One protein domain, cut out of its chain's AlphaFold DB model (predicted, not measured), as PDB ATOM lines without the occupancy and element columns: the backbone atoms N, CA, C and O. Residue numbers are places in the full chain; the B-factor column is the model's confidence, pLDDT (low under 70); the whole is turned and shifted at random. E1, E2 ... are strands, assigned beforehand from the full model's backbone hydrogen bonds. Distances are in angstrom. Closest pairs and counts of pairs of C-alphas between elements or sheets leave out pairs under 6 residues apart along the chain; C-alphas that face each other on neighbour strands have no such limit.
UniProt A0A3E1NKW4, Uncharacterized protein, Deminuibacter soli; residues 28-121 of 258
ATOM      1  N   ILE A  28       1.078  -6.510 -19.933       97.94
ATOM      2  CA  ILE A  28       0.898  -7.500 -18.876       97.94
ATOM      3  C   ILE A  28      -0.592  -7.629 -18.594       97.94
ATOM      4  O   ILE A  28      -1.204  -6.726 -18.033       97.94
ATOM      5  N   LEU A  29      -1.183  -8.759 -18.979       97.94
ATOM      6  CA  LEU A  29      -2.570  -9.080 -18.670       97.94
ATOM      7  C   LEU A  29      -2.601 -10.183 -17.614       97.94
ATOM      8  O   LEU A  29      -2.129 -11.299 -17.843       97.94
ATOM      9  N   SER A  30      -3.176  -9.868 -16.462       98.06
ATOM     10  CA  SER A  30      -3.374 -10.794 -15.354       98.06
ATOM     11  C   SER A  30      -4.860 -11.004 -15.100       98.06
ATOM     12  O   SER A  30      -5.642 -10.059 -15.132       98.06
ATOM     13  N   ILE A  31      -5.266 -12.240 -14.823       97.50
ATOM     14  CA  ILE A  31      -6.671 -12.594 -14.602       97.50
ATOM     15  C   ILE A  31      -6.787 -13.470 -13.368       97.50
ATOM     16  O   ILE A  31      -6.190 -14.545 -13.301       97.50
ATOM     17  N   TYR A  32      -7.582 -13.022 -12.399       97.38
ATOM     18  CA  TYR A  32      -7.982 -13.853 -11.274       97.38
ATOM     19  C   TYR A  32      -9.057 -14.843 -11.733       97.38
ATOM     20  O   TYR A  32     -10.180 -14.448 -12.075       97.38
ATOM     21  N   LEU A  33      -8.695 -16.123 -11.772       95.94
ATOM     22  CA  LEU A  33      -9.539 -17.225 -12.221       95.94
ATOM     23  C   LEU A  33      -9.827 -18.177 -11.066       95.94
ATOM     24  O   LEU A  33      -8.906 -18.623 -10.378       95.94
ATOM     25  N   HIS A  34     -11.092 -18.566 -10.921       94.75
ATOM     26  CA  HIS A  34     -11.450 -19.643 -10.012       94.75
ATOM     27  C   HIS A  34     -10.841 -20.976 -10.441       94.75
ATOM     28  O   HIS A  34     -10.454 -21.169 -11.601       94.75
ATOM     29  N   SER A  35     -10.777 -21.892  -9.482       94.69
ATOM     30  CA  SER A  35     -10.369 -23.281  -9.688       94.69
ATOM     31  C   SER A  35     -10.987 -23.892 -10.951       94.69
ATOM     32  O   SER A  35     -12.184 -23.751 -11.211       94.69
ATOM     33  N   LYS A  36     -10.150 -24.558 -11.758       91.50
ATOM     34  CA  LYS A  36     -10.516 -25.253 -13.012       91.50
ATOM     35  C   LYS A  36     -11.177 -24.396 -14.099       91.50
ATOM     36  O   LYS A  36     -11.623 -24.944 -15.108       91.50
ATOM     37  N   ASN A  37     -11.210 -23.074 -13.949       92.12
ATOM     38  CA  ASN A  37     -11.846 -22.187 -14.912       92.12
ATOM     39  C   ASN A  37     -10.878 -21.739 -16.022       92.12
ATOM     40  O   ASN A  37      -9.649 -21.831 -15.901       92.12
ATOM     41  N   ASN A  38     -11.438 -21.242 -17.122       93.62
ATOM     42  CA  ASN A  38     -10.682 -20.627 -18.202       93.62
ATOM     43  C   ASN A  38     -11.421 -19.428 -18.811       93.62
ATOM     44  O   ASN A  38     -12.632 -19.260 -18.658       93.62
ATOM     45  N   ILE A  39     -10.663 -18.585 -19.501       94.31
ATOM     46  CA  ILE A  39     -11.180 -17.513 -20.347       94.31
ATOM     47  C   ILE A  39     -10.332 -17.439 -21.613       94.31
ATOM     48  O   ILE A  39      -9.109 -17.595 -21.565       94.31
ATOM     49  N   VAL A  40     -10.996 -17.216 -22.743       94.88
ATOM     50  CA  VAL A  40     -10.364 -17.082 -24.053       94.88
ATOM     51  C   VAL A  40     -10.695 -15.703 -24.596       94.88
ATOM     52  O   VAL A  40     -11.865 -15.369 -24.775       94.88
ATOM     53  N   PHE A  41      -9.658 -14.913 -24.853       94.62
ATOM     54  CA  PHE A  41      -9.771 -13.665 -25.591       94.62
ATOM     55  C   PHE A  41      -9.468 -13.939 -27.052       94.62
ATOM     56  O   PHE A  41      -8.401 -14.442 -27.383       94.62
ATOM     57  N   ASN A  42     -10.387 -13.591 -27.933       91.62
ATOM     58  CA  ASN A  42     -10.128 -13.544 -29.356       91.62
ATOM     59  C   ASN A  42      -9.327 -12.267 -29.650       91.62
ATOM     60  O   ASN A  42      -9.649 -11.190 -29.138       91.62
ATOM     61  N   SER A  43      -8.308 -12.396 -30.494       89.94
ATOM     62  CA  SER A  43      -7.510 -11.292 -31.032       89.94
ATOM     63  C   SER A  43      -7.295 -11.509 -32.528       89.94
ATOM     64  O   SER A  43      -7.516 -12.621 -33.003       89.94
ATOM     65  N   GLU A  44      -6.885 -10.468 -33.254       85.38
ATOM     66  CA  GLU A  44      -6.637 -10.546 -34.701       85.38
ATOM     67  C   GLU A  44      -5.625 -11.640 -35.071       85.38
ATOM     68  O   GLU A  44      -5.861 -12.386 -36.014       85.38
ATOM     69  N   ASP A  45      -4.547 -11.761 -34.289       84.56
ATOM     70  CA  ASP A  45      -3.442 -12.679 -34.573       84.56
ATOM     71  C   ASP A  45      -3.792 -14.125 -34.163       84.56
ATOM     72  O   ASP A  45      -3.693 -15.063 -34.953       84.56
ATOM     73  N   ALA A  46      -4.193 -14.320 -32.900       87.12
ATOM     74  CA  ALA A  46      -4.556 -15.629 -32.355       87.12
ATOM     75  C   ALA A  46      -5.363 -15.521 -31.044       87.12
ATOM     76  O   ALA A  46      -5.217 -14.550 -30.294       87.12
ATOM     77  N   PRO A  47      -6.174 -16.532 -30.682       92.50
ATOM     78  CA  PRO A  47      -6.815 -16.575 -29.373       92.50
ATOM     79  C   PRO A  47      -5.802 -16.640 -28.216       92.50
ATOM     80  O   PRO A  47      -4.844 -17.412 -28.236       92.50
ATOM     81  N   ILE A  48      -6.052 -15.869 -27.159       95.06
ATOM     82  CA  ILE A  48      -5.238 -15.800 -25.945       95.06
ATOM     83  C   ILE A  48      -6.005 -16.457 -24.797       95.06
ATOM     84  O   ILE A  48      -6.956 -15.900 -24.245       95.06
ATOM     85  N   THR A  49      -5.569 -17.655 -24.416       96.56
ATOM     86  CA  THR A  49      -6.233 -18.460 -23.380       96.56
ATOM     87  C   THR A  49      -5.577 -18.292 -22.016       96.56
ATOM     88  O   THR A  49      -4.375 -18.512 -21.881       96.56
ATOM     89  N   PHE A  50      -6.358 -18.010 -20.979       96.88
ATOM     90  CA  PHE A  50      -5.944 -18.098 -19.579       96.88
ATOM     91  C   PHE A  50      -6.661 -19.280 -18.935       96.88
ATOM     92  O   PHE A  50      -7.883 -19.385 -19.018       96.88
ATOM     93  N   LYS A  51      -5.910 -20.182 -18.304       96.56
ATOM     94  CA  LYS A  51      -6.440 -21.402 -17.687       96.56
ATOM     95  C   LYS A  51      -5.882 -21.534 -16.280       96.56
ATOM     96  O   LYS A  51      -4.670 -21.434 -16.107       96.56
ATOM     97  N   ASN A  52      -6.747 -21.806 -15.308       96.62
ATOM     98  CA  ASN A  52      -6.338 -22.180 -13.961       96.62
ATOM     99  C   ASN A  52      -6.464 -23.706 -13.792       96.62
ATOM    100  O   ASN A  52      -7.572 -24.214 -13.620       96.62
ATOM    101  N   PRO A  53      -5.358 -24.471 -13.865       95.00
ATOM    102  CA  PRO A  53      -5.398 -25.916 -13.667       95.00
ATOM    103  C   PRO A  53      -5.427 -26.315 -12.187       95.00
ATOM    104  O   PRO A  53      -5.625 -27.496 -11.894       95.00
ATOM    105  N   SER A  54      -5.200 -25.382 -11.260       95.25
ATOM    106  CA  SER A  54      -5.082 -25.687  -9.837       95.25
ATOM    107  C   SER A  54      -6.441 -26.011  -9.205       95.25
ATOM    108  O   SER A  54      -7.490 -25.891  -9.842       95.25
ATOM    109  N   ALA A  55      -6.406 -26.510  -7.968       94.25
ATOM    110  CA  ALA A  55      -7.602 -26.790  -7.174       94.25
ATOM    111  C   ALA A  55      -8.141 -25.548  -6.441       94.25
ATOM    112  O   ALA A  55      -9.277 -25.583  -5.973       94.25
ATOM    113  N   GLY A  56      -7.358 -24.469  -6.368       96.06
ATOM    114  CA  GLY A  56      -7.744 -23.204  -5.751       96.06
ATOM    115  C   GLY A  56      -7.882 -22.086  -6.776       96.06
ATOM    116  O   GLY A  56      -7.611 -22.255  -7.964       96.06
ATOM    117  N   ASP A  57      -8.301 -20.920  -6.312       95.62
ATOM    118  CA  ASP A  57      -8.298 -19.720  -7.137       95.62
ATOM    119  C   ASP A  57      -6.866 -19.237  -7.370       95.62
ATOM    120  O   ASP A  57      -5.978 -19.426  -6.535       95.62
ATOM    121  N   SER A  58      -6.599 -18.642  -8.529       96.38
ATOM    122  CA  SER A  58      -5.246 -18.210  -8.881       96.38
ATOM    123  C   SER A  58      -5.250 -17.015  -9.821       96.38
ATOM    124  O   SER A  58      -6.119 -16.870 -10.682       96.38
ATOM    125  N   LEU A  59      -4.227 -16.174  -9.677       97.25
ATOM    126  CA  LEU A  59      -3.911 -15.123 -10.634       97.25
ATOM    127  C   LEU A  59      -3.054 -15.714 -11.756       97.25
ATOM    128  O   LEU A  59      -1.934 -16.157 -11.516       97.25
ATOM    129  N   ILE A  60      -3.576 -15.717 -12.979       97.94
ATOM    130  CA  ILE A  60      -2.848 -16.171 -14.165       97.94
ATOM    131  C   ILE A  60      -2.385 -14.942 -14.945       97.94
ATOM    132  O   ILE A  60      -3.212 -14.126 -15.341       97.94
ATOM    133  N   THR A  61      -1.079 -14.822 -15.184       97.81
ATOM    134  CA  THR A  61      -0.470 -13.665 -15.860       97.81
ATOM    135  C   THR A  61       0.154 -14.074 -17.184       97.81
ATOM    136  O   THR A  61       0.821 -15.106 -17.269       97.81
ATOM    137  N   LYS A  62      -0.035 -13.250 -18.214       97.50
ATOM    138  CA  LYS A  62       0.621 -13.384 -19.515       97.50
ATOM    139  C   LYS A  62       1.128 -12.034 -20.006       97.50
ATOM    140  O   LYS A  62       0.483 -11.013 -19.790       97.50
ATOM    141  N   ALA A  63       2.259 -12.063 -20.703       96.25
ATOM    142  CA  ALA A  63       2.733 -10.941 -21.499       96.25
ATOM    143  C   ALA A  63       2.222 -11.088 -22.940       96.25
ATOM    144  O   ALA A  63       2.351 -12.157 -23.537       96.25
ATOM    145  N   ILE A  64       1.645 -10.022 -23.483       94.19
ATOM    146  CA  ILE A  64       1.157  -9.924 -24.860       94.19
ATOM    147  C   ILE A  64       1.991  -8.847 -25.543       94.19
ATOM    148  O   ILE A  64       1.938  -7.686 -25.151       94.19
ATOM    149  N   TYR A  65       2.791  -9.216 -26.537       92.81
ATOM    150  CA  TYR A  65       3.656  -8.263 -27.228       92.81
ATOM    151  C   TYR A  65       2.885  -7.575 -28.346       92.81
ATOM    152  O   TYR A  65       2.370  -8.235 -29.247       92.81
ATOM    153  N   THR A  66       2.809  -6.247 -28.286       91.69
ATOM    154  CA  THR A  66       2.152  -5.457 -29.326       91.69
ATOM    155  C   THR A  66       2.855  -4.126 -29.556       91.69
ATOM    156  O   THR A  66       3.449  -3.542 -28.648       91.69
ATOM    157  N   ASP A  67       2.817  -3.668 -30.797       92.56
ATOM    158  CA  ASP A  67       3.404  -2.433 -31.313       92.56
ATOM    159  C   ASP A  67       2.370  -1.307 -31.473       92.56
ATOM    160  O   ASP A  67       2.735  -0.142 -31.616       92.56
ATOM    161  N   LYS A  68       1.074  -1.633 -31.402       93.06
ATOM    162  CA  LYS A  68      -0.042  -0.692 -31.562       93.06
ATOM    163  C   LYS A  68      -1.241  -1.067 -30.685       93.06
ATOM    164  O   LYS A  68      -1.275  -2.172 -30.131       93.06
ATOM    165  N   PRO A  69      -2.236  -0.174 -30.516       95.88
ATOM    166  CA  PRO A  69      -3.412  -0.493 -29.720       95.88
ATOM    167  C   PRO A  69      -4.077  -1.780 -30.216       95.88
ATOM    168  O   PRO A  69      -4.246  -1.979 -31.418       95.88
ATOM    169  N   THR A  70      -4.406  -2.674 -29.290       95.62
ATOM    170  CA  THR A  70      -4.868  -4.034 -29.584       95.62
ATOM    171  C   THR A  70      -6.201  -4.295 -28.913       95.62
ATOM    172  O   THR A  70      -6.324  -4.230 -27.690       95.62
ATOM    173  N   HIS A  71      -7.204  -4.585 -29.728       95.31
ATOM    174  CA  HIS A  71      -8.545  -4.942 -29.313       95.31
ATOM    175  C   HIS A  71      -8.628  -6.448 -29.031       95.31
ATOM    176  O   HIS A  71      -8.352  -7.271 -29.906       95.31
ATOM    177  N   LEU A  72      -9.033  -6.800 -27.810       94.88
ATOM    178  CA  LEU A  72      -9.328  -8.169 -27.398       94.88
ATOM    179  C   LEU A  72     -10.805  -8.303 -27.036       94.88
ATOM    180  O   LEU A  72     -11.321  -7.507 -26.256       94.88
ATOM    181  N   PHE A  73     -11.450  -9.361 -27.513       91.88
ATOM    182  CA  PHE A  73     -12.850  -9.660 -27.212       91.88
ATOM    183  C   PHE A  73     -12.983 -11.040 -26.582       91.88
ATOM    184  O   PHE A  73     -12.476 -12.022 -27.124       91.88
ATOM    185  N   TYR A  74     -13.731 -11.158 -25.491       91.62
ATOM    186  CA  TYR A  74     -14.121 -12.460 -24.958       91.62
ATOM    187  C   TYR A  74     -15.639 -12.598 -24.895       91.62
ATOM    188  O   TYR A  74     -16.376 -11.630 -24.712       91.62
ATOM    189  N   LYS A  75     -16.099 -13.844 -24.996       88.62
ATOM    190  CA  LYS A  75     -17.486 -14.241 -24.768       88.62
ATOM    191  C   LYS A  75     -17.498 -15.565 -24.023       88.62
ATOM    192  O   LYS A  75     -16.785 -16.496 -24.387       88.62
ATOM    193  N   ARG A  76     -18.320 -15.652 -22.986       85.50
ATOM    194  CA  ARG A  76     -18.562 -16.853 -22.191       85.50
ATOM    195  C   ARG A  76     -20.047 -17.122 -22.094       85.50
ATOM    196  O   ARG A  76     -20.867 -16.204 -22.118       85.50
ATOM    197  N   MET A  77     -20.371 -18.394 -21.948       84.62
ATOM    198  CA  MET A  77     -21.723 -18.856 -21.712       84.62
ATOM    199  C   MET A  77     -21.720 -19.716 -20.459       84.62
ATOM    200  O   MET A  77     -20.929 -20.647 -20.332       84.62
ATOM    201  N   PHE A  78     -22.602 -19.375 -19.536       83.56
ATOM    202  CA  PHE A  78     -22.837 -20.104 -18.307       83.56
ATOM    203  C   PHE A  78     -24.161 -20.827 -18.413       83.56
ATOM    204  O   PHE A  78     -25.160 -20.232 -18.811       83.56
ATOM    205  N   ILE A  79     -24.169 -22.090 -18.014       85.75
ATOM    206  CA  ILE A  79     -25.403 -22.836 -17.806       85.75
ATOM    207  C   ILE A  79     -25.770 -22.654 -16.335       85.75
ATOM    208  O   ILE A  79     -24.980 -22.968 -15.446       85.75
ATOM    209  N   THR A  80     -26.944 -22.087 -16.085       85.19
ATOM    210  CA  THR A  80     -27.495 -21.835 -14.749       85.19
ATOM    211  C   THR A  80     -28.824 -22.568 -14.597       85.19
ATOM    212  O   THR A  80     -29.412 -22.999 -15.589       85.19
ATOM    213  N   ALA A  81     -29.331 -22.685 -13.368       87.25
ATOM    214  CA  ALA A  81     -30.617 -23.338 -13.109       87.25
ATOM    215  C   ALA A  81     -31.800 -22.687 -13.857       87.25
ATOM    216  O   ALA A  81     -32.789 -23.355 -14.132       87.25
ATOM    217  N   THR A  82     -31.699 -21.399 -14.206       90.19
ATOM    218  CA  THR A  82     -32.751 -20.632 -14.893       90.19
ATOM    219  C   THR A  82     -32.514 -20.472 -16.397       90.19
ATOM    220  O   THR A  82     -33.264 -19.760 -17.058       90.19
ATOM    221  N   GLY A  83     -31.483 -21.118 -16.953       89.19
ATOM    222  CA  GLY A  83     -31.145 -21.055 -18.376       89.19
ATOM    223  C   GLY A  83     -29.692 -20.667 -18.628       89.19
ATOM    224  O   GLY A  83     -28.815 -20.852 -17.779       89.19
ATOM    225  N   THR A  84     -29.415 -20.136 -19.815       85.94
ATOM    226  CA  THR A  84     -28.067 -19.717 -20.203       85.94
ATOM    227  C   THR A  84     -27.844 -18.236 -19.907       85.94
ATOM    228  O   THR A  84     -28.635 -17.372 -20.279       85.94
ATOM    229  N   ARG A  85     -26.732 -17.921 -19.240       84.81
ATOM    230  CA  ARG A  85     -26.262 -16.547 -19.040       84.81
ATOM    231  C   ARG A  85     -25.040 -16.316 -19.911       84.81
ATOM    232  O   ARG A  85     -24.034 -17.004 -19.765       84.81
ATOM    233  N   GLN A  86     -25.112 -15.332 -20.795       83.56
ATOM    234  CA  GLN A  86     -23.965 -14.907 -21.585       83.56
ATOM    235  C   GLN A  86     -23.241 -13.756 -20.884       83.56
ATOM    236  O   GLN A  86     -23.864 -12.863 -20.316       83.56
ATOM    237  N   GLU A  87     -21.919 -13.771 -20.955       86.94
ATOM    238  CA  GLU A  87     -21.063 -12.671 -20.534       86.94
ATOM    239  C   GLU A  87     -20.067 -12.379 -21.653       86.94
ATOM    240  O   GLU A  87     -19.543 -13.306 -22.266       86.94
ATOM    241  N   ALA A  88     -19.822 -11.111 -21.949       89.69
ATOM    242  CA  ALA A  88     -18.852 -10.706 -22.950       89.69
ATOM    243  C   ALA A  88     -18.215  -9.379 -22.543       89.69
ATOM    244  O   ALA A  88     -18.811  -8.624 -21.774       89.69
ATOM    245  N   GLY A  89     -17.029  -9.105 -23.076       91.19
ATOM    246  CA  GLY A  89     -16.349  -7.840 -22.849       91.19
ATOM    247  C   GLY A  89     -15.230  -7.600 -23.851       91.19
ATOM    248  O   GLY A  89     -14.618  -8.538 -24.373       91.19
ATOM    249  N   ASN A  90     -14.978  -6.321 -24.102       94.56
ATOM    250  CA  ASN A  90     -14.004  -5.821 -25.055       94.56
ATOM    251  C   ASN A  90     -12.946  -4.990 -24.315       94.56
ATOM    252  O   ASN A  90     -13.254  -4.059 -23.564       94.56
ATOM    253  N   LEU A  91     -11.677  -5.329 -24.525       96.38
ATOM    254  CA  LEU A  91     -10.515  -4.606 -24.016       96.38
ATOM    255  C   LEU A  91      -9.802  -3.918 -25.169       96.38
ATOM    256  O   LEU A  91      -9.665  -4.498 -26.242       96.38
ATOM    257  N   LEU A  92      -9.277  -2.725 -24.921       96.69
ATOM    258  CA  LEU A  92      -8.343  -2.059 -25.822       96.69
ATOM    259  C   LEU A  92      -7.054  -1.794 -25.057       96.69
ATOM    260  O   LEU A  92      -7.047  -1.031 -24.096       96.69
ATOM    261  N   LEU A  93      -5.993  -2.479 -25.459       96.56
ATOM    262  CA  LEU A  93      -4.708  -2.493 -24.772       96.56
ATOM    263  C   LEU A  93      -3.697  -1.657 -25.548       96.56
ATOM    264  O   LEU A  93      -3.557  -1.843 -26.756       96.56
ATOM    265  N   PHE A  94      -2.972  -0.774 -24.875       96.06
ATOM    266  CA  PHE A  94      -1.862  -0.024 -25.459       96.06
ATOM    267  C   PHE A  94      -0.527  -0.725 -25.204       96.06
ATOM    268  O   PHE A  94      -0.361  -1.353 -24.160       96.06
ATOM    269  N   PRO A  95       0.462  -0.593 -26.109       95.19
ATOM    270  CA  PRO A  95       1.815  -1.088 -25.869       95.19
ATOM    271  C   PRO A  95       2.375  -0.601 -24.521       95.19
ATOM    272  O   PRO A  95       2.513   0.603 -24.302       95.19
ATOM    273  N   GLY A  96       2.742  -1.536 -23.640       94.94
ATOM    274  CA  GLY A  96       3.249  -1.233 -22.295       94.94
ATOM    275  C   GLY A  96       2.195  -1.230 -21.184       94.94
ATOM    276  O   GLY A  96       2.553  -0.993 -20.031       94.94
ATOM    277  N   ASP A  97       0.921  -1.489 -21.495       96.31
ATOM    278  CA  ASP A  97      -0.128  -1.521 -20.477       96.31
ATOM    279  C   ASP A  97       0.053  -2.657 -19.460       96.31
ATOM    280  O   ASP A  97       0.610  -3.719 -19.738       96.31
ATOM    281  N   SER A  98      -0.482  -2.455 -18.261       97.69
ATOM    282  CA  SER A  98      -0.682  -3.502 -17.261       97.69
ATOM    283  C   SER A  98      -2.139  -3.518 -16.835       97.69
ATOM    284  O   SER A  98      -2.657  -2.507 -16.366       97.69
ATOM    285  N   VAL A  99      -2.799  -4.663 -16.986       98.06
ATOM    286  CA  VAL A  99      -4.225  -4.852 -16.718       98.06
ATOM    287  C   VAL A  99      -4.421  -6.063 -15.818       98.06
ATOM    288  O   VAL A  99      -3.900  -7.144 -16.084       98.06
ATOM    289  N   VAL A 100      -5.215  -5.894 -14.765       98.00
ATOM    290  CA  VAL A 100      -5.631  -6.967 -13.863       98.00
ATOM    291  C   VAL A 100      -7.144  -7.087 -13.909       98.00
ATOM    292  O   VAL A 100      -7.866  -6.167 -13.521       98.00
ATOM    293  N   LEU A 101      -7.627  -8.247 -14.337       97.19
ATOM    294  CA  LEU A 101      -9.039  -8.594 -14.323       97.19
ATOM    295  C   LEU A 101      -9.372  -9.466 -13.110       97.19
ATOM    296  O   LEU A 101      -8.589 -10.330 -12.708       97.19
ATOM    297  N   GLN A 102     -10.564  -9.279 -12.557       94.44
ATOM    298  CA  GLN A 102     -11.103 -10.074 -11.454       94.44
ATOM    299  C   GLN A 102     -12.433 -10.735 -11.836       94.44
ATOM    300  O   GLN A 102     -12.939 -10.543 -12.945       94.44
ATOM    301  N   ASN A 103     -12.995 -11.539 -10.927       89.31
ATOM    302  CA  ASN A 103     -14.279 -12.225 -11.119       89.31
ATOM    303  C   ASN A 103     -14.308 -13.065 -12.409       89.31
ATOM    304  O   ASN A 103     -15.220 -12.966 -13.234       89.31
ATOM    305  N   ASN A 104     -13.261 -13.874 -12.599       89.31
ATOM    306  CA  ASN A 104     -13.005 -14.665 -13.800       89.31
ATOM    307  C   ASN A 104     -12.896 -13.839 -15.089       89.31
ATOM    308  O   ASN A 104     -13.350 -14.293 -16.134       89.31
ATOM    309  N   GLY A 105     -12.334 -12.634 -15.029       87.44
ATOM    310  CA  GLY A 105     -12.167 -11.793 -16.214       87.44
ATOM    311  C   GLY A 105     -13.330 -10.849 -16.507       87.44
ATOM    312  O   GLY A 105     -13.263 -10.153 -17.508       87.44
ATOM    313  N   SER A 106     -14.364 -10.801 -15.658       89.56
ATOM    314  CA  SER A 106     -15.596 -10.032 -15.908       89.56
ATOM    315  C   SER A 106     -15.534  -8.560 -15.515       89.56
ATOM    316  O   SER A 106     -16.421  -7.776 -15.843       89.56
ATOM    317  N   THR A 107     -14.500  -8.166 -14.773       93.56
ATOM    318  CA  THR A 107     -14.337  -6.799 -14.266       93.56
ATOM    319  C   THR A 107     -12.865  -6.417 -14.286       93.56
ATOM    320  O   THR A 107     -12.007  -7.225 -13.925       93.56
ATOM    321  N   ILE A 108     -12.568  -5.186 -14.696       96.25
ATOM    322  CA  ILE A 108     -11.225  -4.616 -14.578       96.25
ATOM    323  C   ILE A 108     -11.046  -4.177 -13.126       96.25
ATOM    324  O   ILE A 108     -11.811  -3.360 -12.619       96.25
ATOM    325  N   ARG A 109     -10.065  -4.758 -12.433       96.50
ATOM    326  CA  ARG A 109      -9.679  -4.346 -11.076       96.50
ATOM    327  C   ARG A 109      -8.664  -3.210 -11.118       96.50
ATOM    328  O   ARG A 109      -8.701  -2.323 -10.275       96.50
ATOM    329  N   TYR A 110      -7.733  -3.294 -12.061       96.50
ATOM    330  CA  TYR A 110      -6.671  -2.320 -12.261       96.50
ATOM    331  C   TYR A 110      -6.284  -2.283 -13.735       96.50
ATOM    332  O   TYR A 110      -6.275  -3.318 -14.403       96.50
ATOM    333  N   SER A 111      -5.931  -1.104 -14.223       96.38
ATOM    334  CA  SER A 111      -5.391  -0.903 -15.560       96.38
ATOM    335  C   SER A 111      -4.516   0.345 -15.574       96.38
ATOM    336  O   SER A 111      -4.838   1.325 -14.908       96.38
ATOM    337  N   THR A 112      -3.425   0.347 -16.332       95.88
ATOM    338  CA  THR A 112      -2.711   1.590 -16.689       95.88
ATOM    339  C   THR A 112      -3.371   2.321 -17.861       95.88
ATOM    340  O   THR A 112      -3.130   3.510 -18.052       95.88
ATOM    341  N   GLY A 113      -4.211   1.614 -18.625       93.44
ATOM    342  CA  GLY A 113      -4.991   2.130 -19.743       93.44
ATOM    343  C   GLY A 113      -6.430   2.447 -19.322       93.44
ATOM    344  O   GLY A 113      -6.674   3.307 -18.474       93.44
ATOM    345  N   PHE A 114      -7.406   1.758 -19.919       95.31
ATOM    346  CA  PHE A 114      -8.822   1.929 -19.567       95.31
ATOM    347  C   PHE A 114      -9.176   1.237 -18.248       95.31
ATOM    348  O   PHE A 114      -8.903   0.050 -18.081       95.31
ATOM    349  N   GLN A 115      -9.847   1.956 -17.343       94.31
ATOM    350  CA  GLN A 115     -10.325   1.417 -16.056       94.31
ATOM    351  C   GLN A 115     -11.615   0.591 -16.176       94.31
ATOM    352  O   GLN A 115     -12.014  -0.088 -15.235       94.31
ATOM    353  N   THR A 116     -12.282   0.648 -17.326       94.50
ATOM    354  CA  THR A 116     -13.506  -0.096 -17.631       94.50
ATOM    355  C   THR A 116     -13.370  -0.780 -18.984       94.50
ATOM    356  O   THR A 116     -12.555  -0.380 -19.816       94.50
ATOM    357  N   PHE A 117     -14.177  -1.816 -19.219       95.81
ATOM    358  CA  PHE A 117     -14.302  -2.377 -20.561       95.81
ATOM    359  C   PHE A 117     -14.784  -1.303 -21.538       95.81
ATOM    360  O   PHE A 117     -15.610  -0.443 -21.198       95.81
ATOM    361  N   ILE A 118     -14.281  -1.365 -22.768       95.81
ATOM    362  CA  ILE A 118     -14.573  -0.343 -23.775       95.81
ATOM    363  C   ILE A 118     -16.004  -0.434 -24.323       95.81
ATOM    364  O   ILE A 118     -16.455   0.497 -24.987       95.81
ATOM    365  N   ASP A 119     -16.754  -1.474 -23.951       93.12
ATOM    366  CA  ASP A 119     -18.212  -1.584 -24.108       93.12
ATOM    367  C   ASP A 119     -18.970  -0.381 -23.517       93.12
ATOM    368  O   ASP A 119     -20.064  -0.033 -23.960       93.12
ATOM    369  N   SER A 120     -18.379   0.290 -22.522       92.88
ATOM    370  CA  SER A 120     -18.930   1.524 -21.950       92.88
ATOM    371  C   SER A 120     -18.921   2.711 -22.931       92.88
ATOM    372  O   SER A 120     -19.773   3.597 -22.830       92.88
ATOM    373  N   PHE A 121     -18.020   2.704 -23.917       94.81
ATOM    374  CA  PHE A 121     -17.874   3.759 -24.925       94.81
ATOM    375  C   PHE A 121     -18.449   3.356 -26.280       94.81
ATOM    376  O   PHE A 121     -19.141   4.152 -26.918       94.81
TER     377      PHE A 121
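AT A GLANCE: This is residues 28 to 121 of the 258 residues of an uncharacterized protein of Deminuibacter soli (UniProt A0A3E1NKW4). Two four-stranded sheets lie face to face as a sandwich, their strands running nearly along the same line, and the far end of the long hairpin E5 and E6 reaches out beyond them, with residues 79 to 84 sticking out. One sheet runs E3, E2, E5, E6 and is antiparallel throughout; the other runs E4, E1, E7, E8 and is mixed. The printed part has 94 residues, with eight named strands, E1 to E8 in chain order, and no named helix; the class is all strand. It is compact, with a radius of gyration of the C-alphas of 13.3 A, and spans 42 by 30 by 24 A.

IN THESE COORDINATES: Start with the long strands: find C-alpha 70 at (-4.868, -4.034, -29.584), from where E5 runs through residues 70 to 80 for 32.4 A. E6, residues 83 to 93, comes back over 32.9 A. In the same sheet are E2, residues 38 to 42, and E3, residues 48 to 51. For the other sheet, find C-alpha 28 at (0.898, -7.500, -18.876), where E1, residues 28 to 33, begins. Beside it look for E4, residues 58 to 66, 25.2 A long, and E7, residues 98 to 102. E8, residues 107 to 111, ends at C-alpha 111, (-5.391, -0.903, -15.560).

HOW THE PARTS SIT: Look first at the hairpin E5 and E6, antiparallel at 166 degrees, where N 72 and O 91 are 2.9 A apart, within hydrogen-bond range. E2 is antiparallel to E5, with N 42 and O 73 at 2.7 A. The pairing of E2 is staggered: residues 38 to 41 pair with E3 and 41 to 42 with E5. In the hairpin E2 and E3, N 48 and O 41 are 2.8 A apart. Across the sandwich, two sheets face to face, the facing parts are 9.5 A centre to centre and the best planes 26 degrees apart; the closest C-alphas of E3 and E4, Phe 50 and Ile 60, are 6.5 A apart. In the second sheet E4 and E1 are antiparallel, with N 31 and O 60 at 2.8 A. E1 and E7 are parallel at 10 degrees, with N 30 and O 99 at 2.8 A. The hairpin E7 and E8 has N 100 and O 110 at 2.8 A. E6 and E7 are only just apart, their closest C-alphas at 8.4 A.

THE WHOLE: The C-alphas farthest apart, those of Asp 67 and Ala 81, are 43.9 A from each other. Both sheets are strongly twisted. The printed part has no cut, and no link is long; E3 to E4, with 6 residues between, is short and the others are tight. The mean pLDDT of the printed part is 93.3, and no printed residue is under 70.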